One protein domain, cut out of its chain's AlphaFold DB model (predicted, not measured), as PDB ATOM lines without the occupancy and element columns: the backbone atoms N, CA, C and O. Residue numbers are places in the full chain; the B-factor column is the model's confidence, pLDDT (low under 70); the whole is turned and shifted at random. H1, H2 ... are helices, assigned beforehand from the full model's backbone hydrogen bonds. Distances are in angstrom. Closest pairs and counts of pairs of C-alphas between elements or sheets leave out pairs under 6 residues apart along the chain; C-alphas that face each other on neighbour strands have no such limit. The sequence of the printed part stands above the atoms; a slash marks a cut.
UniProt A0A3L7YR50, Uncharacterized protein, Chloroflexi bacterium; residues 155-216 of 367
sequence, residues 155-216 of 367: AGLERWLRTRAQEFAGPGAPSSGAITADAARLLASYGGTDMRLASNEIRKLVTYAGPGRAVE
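What this domain is: This is residues 155 to 216 of the 367 residues of an uncharacterized protein of Chloroflexi bacterium (UniProt A0A3L7YR50). Three helices make a small crossed cluster, their centres at the corners of a triangle, each touching the other two: H1 and H3 cross at a steep tilt, and H2 crosses the first part of H1 nearly at right angles. H2 and H3 form a splayed helical hairpin, while a long loop, residues 170 to 180, swings out beyond the end of H1 and comes back to begin H2. The printed part has 62 residues with three named helices, H1, H2 and H3 in that order, and no named strand; the class is all helix. The whole is compact, with a radius of gyration of the C-alphas of 10.4 A, and only just elongated, spanning 30 by 20 by 17 A.

Where its parts are: Find C-alpha 155 at (-17.711, -2.016, 17.684); from there H1 takes residues 155 to 169, 21.5 A from first to last C-alpha. Next look at C-alpha 181 at (-13.814, -11.340, 18.988), where H2 begins; it takes residues 181 to 191 and is 15.4 A long. H3 takes residues 195 to 209, 20.7 A long, and ends at C-alpha 209 at (-21.855, -23.529, 23.329).

How they stand to each other: Begin with H1 and H3, which touch with 12 pairs of C-alphas within 8 A. Their closest C-alphas, those of Ala 165 and Ile 202, are 6.1 A apart. They run the same way at a steep tilt of 51 degrees. H1 touches H2 with residues 157 to 162 alone; the closest C-alphas are those of Glu 158 and Ala 184, 5.3 A apart. The lines of H1 and H2 are about perpendicular, at 79 degrees. H2 and H3 form a helical hairpin, running opposite ways at a steep tilt of 41 degrees. H3 touches H2 with residues 197 to 198 alone, and the closest C-alphas, those of Gly 191 and Ala 198, are 5.3 A apart. Look at the backbones of H1, H2 and H3: every O i to N i+4 pair is within hydrogen-bond range.

The domain as a whole: The two C-alphas farthest apart, those of Ala 173 and Thr 193, are 30.5 A apart; look for the first in the long link of 11 residues from H1 to H2 and for the second in the tight link of 3 residues from H2 to H3. The printed part has no cut, and its first and last C-alphas, those of Ala 155 and Glu 216, are 17.2 A apart. In the B-factor column you will find a mean pLDDT of the printed part of 83.8, with residues 171 to 176 and 191 to 193 under 70.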
ATOM      1  N   ALA A 155     -18.243  -1.601  16.382       84.44
ATOM      2  CA  ALA A 155     -17.711  -2.016  17.684       84.44
ATOM      3  C   ALA A 155     -18.727  -1.890  18.841       84.44
ATOM      4  O   ALA A 155     -18.632  -2.604  19.841       84.44
ATOM      5  N   GLY A 156     -19.711  -0.990  18.725       88.31
ATOM      6  CA  GLY A 156     -20.813  -0.880  19.679       88.31
ATOM      7  C   GLY A 156     -21.731  -2.099  19.636       88.31
ATOM      8  O   GLY A 156     -22.110  -2.611  20.691       88.31
ATOM      9  N   LEU A 157     -22.046  -2.596  18.435       87.62
ATOM     10  CA  LEU A 157     -22.865  -3.796  18.251       87.62
ATOM     11  C   LEU A 157     -22.136  -5.037  18.769       87.62
ATOM     12  O   LEU A 157     -22.727  -5.842  19.484       87.62
ATOM     13  N   GLU A 158     -20.835  -5.150  18.497       90.25
ATOM     14  CA  GLU A 158     -19.998  -6.222  19.050       90.25
ATOM     15  C   GLU A 158     -20.028  -6.238  20.585       90.25
ATOM     16  O   GLU A 158     -20.146  -7.299  21.202       90.25
ATOM     17  N   ARG A 159     -19.950  -5.060  21.218       90.62
ATOM     18  CA  ARG A 159     -20.047  -4.938  22.677       90.62
ATOM     19  C   ARG A 159     -21.427  -5.344  23.179       90.62
ATOM     20  O   ARG A 159     -21.515  -6.094  24.146       90.62
ATOM     21  N   TRP A 160     -22.485  -4.888  22.513       91.75
ATOM     22  CA  TRP A 160     -23.853  -5.259  22.860       91.75
ATOM     23  C   TRP A 160     -24.071  -6.775  22.774       91.75
ATOM     24  O   TRP A 160     -24.633  -7.359  23.697       91.75
ATOM     25  N   LEU A 161     -23.556  -7.430  21.726       91.19
ATOM     26  CA  LEU A 161     -23.628  -8.884  21.560       91.19
ATOM     27  C   LEU A 161     -22.951  -9.630  22.714       91.19
ATOM     28  O   LEU A 161     -23.515 -10.592  23.226       91.19
ATOM     29  N   ARG A 162     -21.777  -9.166  23.163       91.06
ATOM     30  CA  ARG A 162     -21.069  -9.739  24.323       91.06
ATOM     31  C   ARG A 162     -21.874  -9.609  25.610       91.06
ATOM     32  O   ARG A 162     -22.035 -10.593  26.323       91.06
ATOM     33  N   THR A 163     -22.399  -8.416  25.888       90.62
ATOM     34  CA  THR A 163     -23.241  -8.188  27.069       90.62
ATOM     35  C   THR A 163     -24.475  -9.084  27.028       90.62
ATOM     36  O   THR A 163     -24.785  -9.763  28.003       90.62
ATOM     37  N   ARG A 164     -25.135  -9.161  25.869       90.62
ATOM     38  CA  ARG A 164     -26.340  -9.972  25.694       90.62
ATOM     39  C   ARG A 164     -26.059 -11.472  25.830       90.62
ATOM     40  O   ARG A 164     -26.888 -12.200  26.366       90.62
ATOM     41  N   ALA A 165     -24.893 -11.934  25.380       91.00
ATOM     42  CA  ALA A 165     -24.450 -13.314  25.566       91.00
ATOM     43  C   ALA A 165     -24.270 -13.663  27.051       91.00
ATOM     44  O   ALA A 165     -24.731 -14.717  27.494       91.00
ATOM     45  N   GLN A 166     -23.677 -12.747  27.824       88.38
ATOM     46  CA  GLN A 166     -23.506 -12.905  29.266       88.38
ATOM     47  C   GLN A 166     -24.852 -12.982  29.998       88.38
ATOM     48  O   GLN A 166     -25.031 -13.825  30.875       88.38
ATOM     49  N   GLU A 167     -25.813 -12.140  29.611       87.69
ATOM     50  CA  GLU A 167     -27.169 -12.157  30.172       87.69
ATOM     51  C   GLU A 167     -27.876 -13.499  29.927       87.69
ATOM     52  O   GLU A 167     -28.531 -14.017  30.830       87.69
ATOM     53  N   PHE A 168     -27.722 -14.092  28.737       88.44
ATOM     54  CA  PHE A 168     -28.339 -15.386  28.427       88.44
ATOM     55  C   PHE A 168     -27.685 -16.575  29.125       88.44
ATOM     56  O   PHE A 168     -28.368 -17.561  29.388       88.44
ATOM     57  N   ALA A 169     -26.389 -16.502  29.416       83.94
ATOM     58  CA  ALA A 169     -25.695 -17.575  30.113       83.94
ATOM     59  C   ALA A 169     -26.037 -17.649  31.610       83.94
ATOM     60  O   ALA A 169     -25.914 -18.718  32.207       83.94
ATOM     61  N   GLY A 170     -26.480 -16.537  32.209       73.62
ATOM     62  CA  GLY A 170     -26.777 -16.453  33.638       73.62
ATOM     63  C   GLY A 170     -25.524 -16.539  34.528       73.62
ATOM     64  O   GLY A 170     -24.394 -16.483  34.036       73.62
ATOM     65  N   PRO A 171     -25.693 -16.642  35.861       66.12
ATOM     66  CA  PRO A 171     -24.579 -16.822  36.789       66.12
ATOM     67  C   PRO A 171     -23.986 -18.231  36.620       66.12
ATOM     68  O   PRO A 171     -24.547 -19.217  37.093       66.12
ATOM     69  N   GLY A 172     -22.859 -18.333  35.916       61.41
ATOM     70  CA  GLY A 172     -22.173 -19.593  35.626       61.41
ATOM     71  C   GLY A 172     -20.650 -19.447  35.606       61.41
ATOM     72  O   GLY A 172     -20.116 -18.392  35.938       61.41
ATOM     73  N   ALA A 173     -19.953 -20.526  35.230       58.44
ATOM     74  CA  ALA A 173     -18.491 -20.605  35.126       58.44
ATOM     75  C   ALA A 173     -17.866 -19.413  34.357       58.44
ATOM     76  O   ALA A 173     -18.532 -18.847  33.492       58.44
ATOM     77  N   PRO A 174     -16.579 -19.070  34.584       57.75
ATOM     78  CA  PRO A 174     -15.914 -17.876  34.028       57.75
ATOM     79  C   PRO A 174     -15.897 -17.750  32.490       57.75
ATOM     80  O   PRO A 174     -15.456 -16.733  31.962       57.75
ATOM     81  N   SER A 175     -16.378 -18.760  31.765       62.62
ATOM     82  CA  SER A 175     -16.477 -18.795  30.299       62.62
ATOM     83  C   SER A 175     -17.917 -18.930  29.784       62.62
ATOM     84  O   SER A 175     -18.137 -18.918  28.575       62.62
ATOM     85  N   SER A 176     -18.904 -19.075  30.671       69.06
ATOM     86  CA  SER A 176     -20.313 -19.192  30.298       69.06
ATOM     87  C   SER A 176     -20.816 -17.860  29.742       69.06
ATOM     88  O   SER A 176     -20.795 -16.844  30.433       69.06
ATOM     89  N   GLY A 177     -21.258 -17.873  28.481       79.06
ATOM     90  CA  GLY A 177     -21.702 -16.668  27.771       79.06
ATOM     91  C   GLY A 177     -20.578 -15.855  27.134       79.06
ATOM     92  O   GLY A 177     -20.849 -14.821  26.527       79.06
ATOM     93  N   ALA A 178     -19.325 -16.316  27.218       89.00
ATOM     94  CA  ALA A 178     -18.225 -15.683  26.505       89.00
ATOM     95  C   ALA A 178     -18.401 -15.848  24.986       89.00
ATOM     96  O   ALA A 178     -18.813 -16.898  24.498       89.00
ATOM     97  N   ILE A 179     -18.042 -14.819  24.222       92.31
ATOM     98  CA  ILE A 179     -17.990 -14.848  22.755       92.31
ATOM     99  C   ILE A 179     -16.620 -14.341  22.306       92.31
ATOM    100  O   ILE A 179     -16.119 -13.333  22.819       92.31
ATOM    101  N   THR A 180     -15.977 -15.031  21.365       92.88
ATOM    102  CA  THR A 180     -14.685 -14.580  20.833       92.88
ATOM    103  C   THR A 180     -14.848 -13.305  20.002       92.88
ATOM    104  O   THR A 180     -15.947 -12.939  19.581       92.88
ATOM    105  N   ALA A 181     -13.755 -12.570  19.781       89.44
ATOM    106  CA  ALA A 181     -13.814 -11.340  18.988       89.44
ATOM    107  C   ALA A 181     -14.201 -11.567  17.535       89.44
ATOM    108  O   ALA A 181     -15.002 -10.801  17.003       89.44
ATOM    109  N   ASP A 182     -13.709 -12.642  16.935       88.69
ATOM    110  CA  ASP A 182     -14.058 -12.967  15.559       88.69
ATOM    111  C   ASP A 182     -15.515 -13.409  15.444       88.69
ATOM    112  O   ASP A 182     -16.202 -12.960  14.535       88.69
ATOM    113  N   ALA A 183     -16.034 -14.176  16.411       90.06
ATOM    114  CA  ALA A 183     -17.447 -14.551  16.447       90.06
ATOM    115  C   ALA A 183     -18.372 -13.333  16.589       90.06
ATOM    116  O   ALA A 183     -19.367 -13.226  15.877       90.06
ATOM    117  N   ALA A 184     -18.035 -12.393  17.479       90.06
ATOM    118  CA  ALA A 184     -18.817 -11.173  17.672       90.06
ATOM    119  C   ALA A 184     -18.812 -10.288  16.417       90.06
ATOM    120  O   ALA A 184     -19.872  -9.811  16.013       90.06
ATOM    121  N   ARG A 185     -17.648 -10.116  15.771       85.94
ATOM    122  CA  ARG A 185     -17.534  -9.412  14.482       85.94
ATOM    123  C   ARG A 185     -18.363 -10.073  13.393       85.94
ATOM    124  O   ARG A 185     -19.080  -9.386  12.675       85.94
ATOM    125  N   LEU A 186     -18.251 -11.392  13.278       82.31
ATOM    126  CA  LEU A 186     -18.934 -12.165  12.253       82.31
ATOM    127  C   LEU A 186     -20.453 -12.096  12.432       82.31
ATOM    128  O   LEU A 186     -21.192 -11.849  11.490       82.31
ATOM    129  N   LEU A 187     -20.933 -12.223  13.667       83.44
ATOM    130  CA  LEU A 187     -22.354 -12.087  13.961       83.44
ATOM    131  C   LEU A 187     -22.853 -10.646  13.751       83.44
ATOM    132  O   LEU A 187     -23.961 -10.446  13.250       83.44
ATOM    133  N   ALA A 188     -22.037  -9.642  14.087       82.44
ATOM    134  CA  ALA A 188     -22.351  -8.233  13.853       82.44
ATOM    135  C   ALA A 188     -22.436  -7.892  12.356       82.44
ATOM    136  O   ALA A 188     -23.315  -7.125  11.963       82.44
ATOM    137  N   SER A 189     -21.587  -8.485  11.508       73.44
ATOM    138  CA  SER A 189     -21.681  -8.296  10.055       73.44
ATOM    139  C   SER A 189     -22.932  -8.944   9.456       73.44
ATOM    140  O   SER A 189     -23.400  -8.506   8.406       73.44
ATOM    141  N   TYR A 190     -23.505  -9.947  10.129       70.06
ATOM    142  CA  TYR A 190     -24.699 -10.654   9.669       70.06
ATOM    143  C   TYR A 190     -26.015 -10.012  10.125       70.06
ATOM    144  O   TYR A 190     -26.969  -9.938   9.352       70.06
ATOM    145  N   GLY A 191     -26.084  -9.563  11.381       60.09
ATOM    146  CA  GLY A 191     -27.322  -9.086  12.007       60.09
ATOM    147  C   GLY A 191     -27.758  -7.671  11.613       60.09
ATOM    148  O   GLY A 191     -28.923  -7.323  11.817       60.09
ATOM    149  N   GLY A 192     -26.858  -6.860  11.042       63.94
ATOM    150  CA  GLY A 192     -27.150  -5.466  10.699       63.94
ATOM    151  C   GLY A 192     -27.774  -4.707  11.878       63.94
ATOM    152  O   GLY A 192     -27.265  -4.762  12.994       63.94
ATOM    153  N   THR A 193     -28.900  -4.028  11.636       64.06
ATOM    154  CA  THR A 193     -29.653  -3.266  12.649       64.06
ATOM    155  C   THR A 193     -30.847  -4.020  13.261       64.06
ATOM    156  O   THR A 193     -31.546  -3.455  14.105       64.06
ATOM    157  N   ASP A 194     -31.112  -5.285  12.890       75.94
ATOM    158  CA  ASP A 194     -32.196  -6.069  13.514       75.94
ATOM    159  C   ASP A 194     -31.726  -6.651  14.857       75.94
ATOM    160  O   ASP A 194     -31.286  -7.799  14.973       75.94
ATOM    161  N   MET A 195     -31.870  -5.842  15.909       84.19
ATOM    162  CA  MET A 195     -31.491  -6.203  17.280       84.19
ATOM    163  C   MET A 195     -32.246  -7.426  17.816       84.19
ATOM    164  O   MET A 195     -31.740  -8.145  18.681       84.19
ATOM    165  N   ARG A 196     -33.459  -7.695  17.317       83.12
ATOM    166  CA  ARG A 196     -34.251  -8.858  17.731       83.12
ATOM    167  C   ARG A 196     -33.683 -10.128  17.108       83.12
ATOM    168  O   ARG A 196     -33.560 -11.131  17.812       83.12
ATOM    169  N   LEU A 197     -33.332 -10.090  15.823       82.44
ATOM    170  CA  LEU A 197     -32.636 -11.194  15.169       82.44
ATOM    171  C   LEU A 197     -31.292 -11.448  15.852       82.44
ATOM    172  O   LEU A 197     -31.062 -12.562  16.313       82.44
ATOM    173  N   ALA A 198     -30.477 -10.406  16.039       85.88
ATOM    174  CA  ALA A 198     -29.197 -10.500  16.740       85.88
ATOM    175  C   ALA A 198     -29.348 -11.120  18.143       85.88
ATOM    176  O   ALA A 198     -28.601 -12.029  18.503       85.88
ATOM    177  N   SER A 199     -30.368 -10.706  18.912       88.31
ATOM    178  CA  SER A 199     -30.664 -11.284  20.232       88.31
ATOM    179  C   SER A 199     -31.068 -12.760  20.171       88.31
ATOM    180  O   SER A 199     -30.790 -13.503  21.112       88.31
ATOM    181  N   ASN A 200     -31.781 -13.190  19.132       87.94
ATOM    182  CA  ASN A 200     -32.193 -14.585  18.988       87.94
ATOM    183  C   ASN A 200     -31.017 -15.470  18.569       87.94
ATOM    184  O   ASN A 200     -30.851 -16.558  19.120       87.94
ATOM    185  N   GLU A 201     -30.193 -14.986  17.640       89.69
ATOM    186  CA  GLU A 201     -29.002 -15.684  17.168       89.69
ATOM    187  C   GLU A 201     -27.990 -15.874  18.299       89.69
ATOM    188  O   GLU A 201     -27.544 -16.997  18.534       89.69
ATOM    189  N   ILE A 202     -27.714 -14.829  19.090       91.06
ATOM    190  CA  ILE A 202     -26.792 -14.964  20.223       91.06
ATOM    191  C   ILE A 202     -27.328 -15.919  21.297       91.06
ATOM    192  O   ILE A 202     -26.565 -16.726  21.821       91.06
ATOM    193  N   ARG A 203     -28.640 -15.915  21.581       91.38
ATOM    194  CA  ARG A 203     -29.244 -16.877  22.520       91.38
ATOM    195  C   ARG A 203     -29.035 -18.316  22.054       91.38
ATOM    196  O   ARG A 203     -28.669 -19.172  22.856       91.38
ATOM    197  N   LYS A 204     -29.257 -18.583  20.765       91.88
ATOM    198  CA  LYS A 204     -29.043 -19.903  20.156       91.88
ATOM    199  C   LYS A 204     -27.581 -20.337  20.279       91.88
ATOM    200  O   LYS A 204     -27.321 -21.448  20.725       91.88
ATOM    201  N   LEU A 205     -26.648 -19.447  19.945       92.75
ATOM    202  CA  LEU A 205     -25.211 -19.720  20.005       92.75
ATOM    203  C   LEU A 205     -24.729 -20.003  21.430       92.75
ATOM    204  O   LEU A 205     -24.020 -20.981  21.644       92.75
ATOM    205  N   VAL A 206     -25.156 -19.201  22.411       92.75
ATOM    206  CA  VAL A 206     -24.836 -19.427  23.831       92.75
ATOM    207  C   VAL A 206     -25.406 -20.760  24.318       92.75
ATOM    208  O   VAL A 206     -24.708 -21.519  24.984       92.75
ATOM    209  N   THR A 207     -26.647 -21.080  23.936       90.62
ATOM    210  CA  THR A 207     -27.286 -22.358  24.294       90.62
ATOM    211  C   THR A 207     -26.516 -23.546  23.716       90.62
ATOM    212  O   THR A 207     -26.322 -24.544  24.402       90.62
ATOM    213  N   TYR A 208     -26.048 -23.433  22.471       92.00
ATOM    214  CA  TYR A 208     -25.251 -24.471  21.823       92.00
ATOM    215  C   TYR A 208     -23.846 -24.610  22.414       92.00
ATOM    216  O   TYR A 208     -23.347 -25.724  22.560       92.00
ATOM    217  N   ALA A 209     -23.188 -23.494  22.741       91.19
ATOM    218  CA  ALA A 209     -21.855 -23.529  23.329       91.19
ATOM    219  C   ALA A 209     -21.849 -24.221  24.692       91.19
ATOM    220  O   ALA A 209     -20.909 -24.962  24.986       91.19
ATOM    221  N   GLY A 210     -22.925 -24.034  25.459       85.75
ATOM    222  CA  GLY A 210     -23.076 -24.613  26.781       85.75
ATOM    223  C   GLY A 210     -22.185 -23.931  27.827       85.75
ATOM    224  O   GLY A 210     -21.476 -22.962  27.542       85.75
ATOM    225  N   PRO A 211     -22.239 -24.401  29.081       83.19
ATOM    226  CA  PRO A 211     -21.450 -23.828  30.163       83.19
ATOM    227  C   PRO A 211     -19.950 -24.089  29.973       83.19
ATOM    228  O   PRO A 211     -19.539 -25.179  29.584       83.19
ATOM    229  N   GLY A 212     -19.119 -23.094  30.298       81.06
ATOM    230  CA  GLY A 212     -17.657 -23.245  30.303       81.06
ATOM    231  C   GLY A 212     -16.973 -23.200  28.929       81.06
ATOM    232  O   GLY A 212     -15.755 -23.345  28.868       81.06
ATOM    233  N   ARG A 213     -17.709 -22.939  27.842       89.19
ATOM    234  CA  ARG A 213     -17.144 -22.763  26.497       89.19
ATOM    235  C   ARG A 213     -17.579 -21.434  25.890       89.19
ATOM    236  O   ARG A 213     -18.749 -21.071  25.946       89.19
ATOM    237  N   ALA A 214     -16.637 -20.733  25.262       92.12
ATOM    238  CA  ALA A 214     -16.953 -19.536  24.497       92.12
ATOM    239  C   ALA A 214     -17.612 -19.885  23.151       92.12
ATOM    240  O   ALA A 214     -17.283 -20.896  22.527       92.12
ATOM    241  N   VAL A 215     -18.501 -19.008  22.683       93.50
ATOM    242  CA  VAL A 215     -19.000 -18.996  21.305       93.50
ATOM    243  C   VAL A 215     -17.868 -18.565  20.376       93.50
ATOM    244  O   VAL A 215     -17.300 -17.480  20.532       93.50
ATOM    245  N   GLU A 216     -17.557 -19.403  19.395       94.38
ATOM    246  CA  GLU A 216     -16.493 -19.199  18.416       94.38
ATOM    247  C   GLU A 216     -17.053 -18.936  17.010       94.38
ATOM    248  O   GLU A 216     -18.219 -19.202  16.730       94.38
TER     249      GLU A 216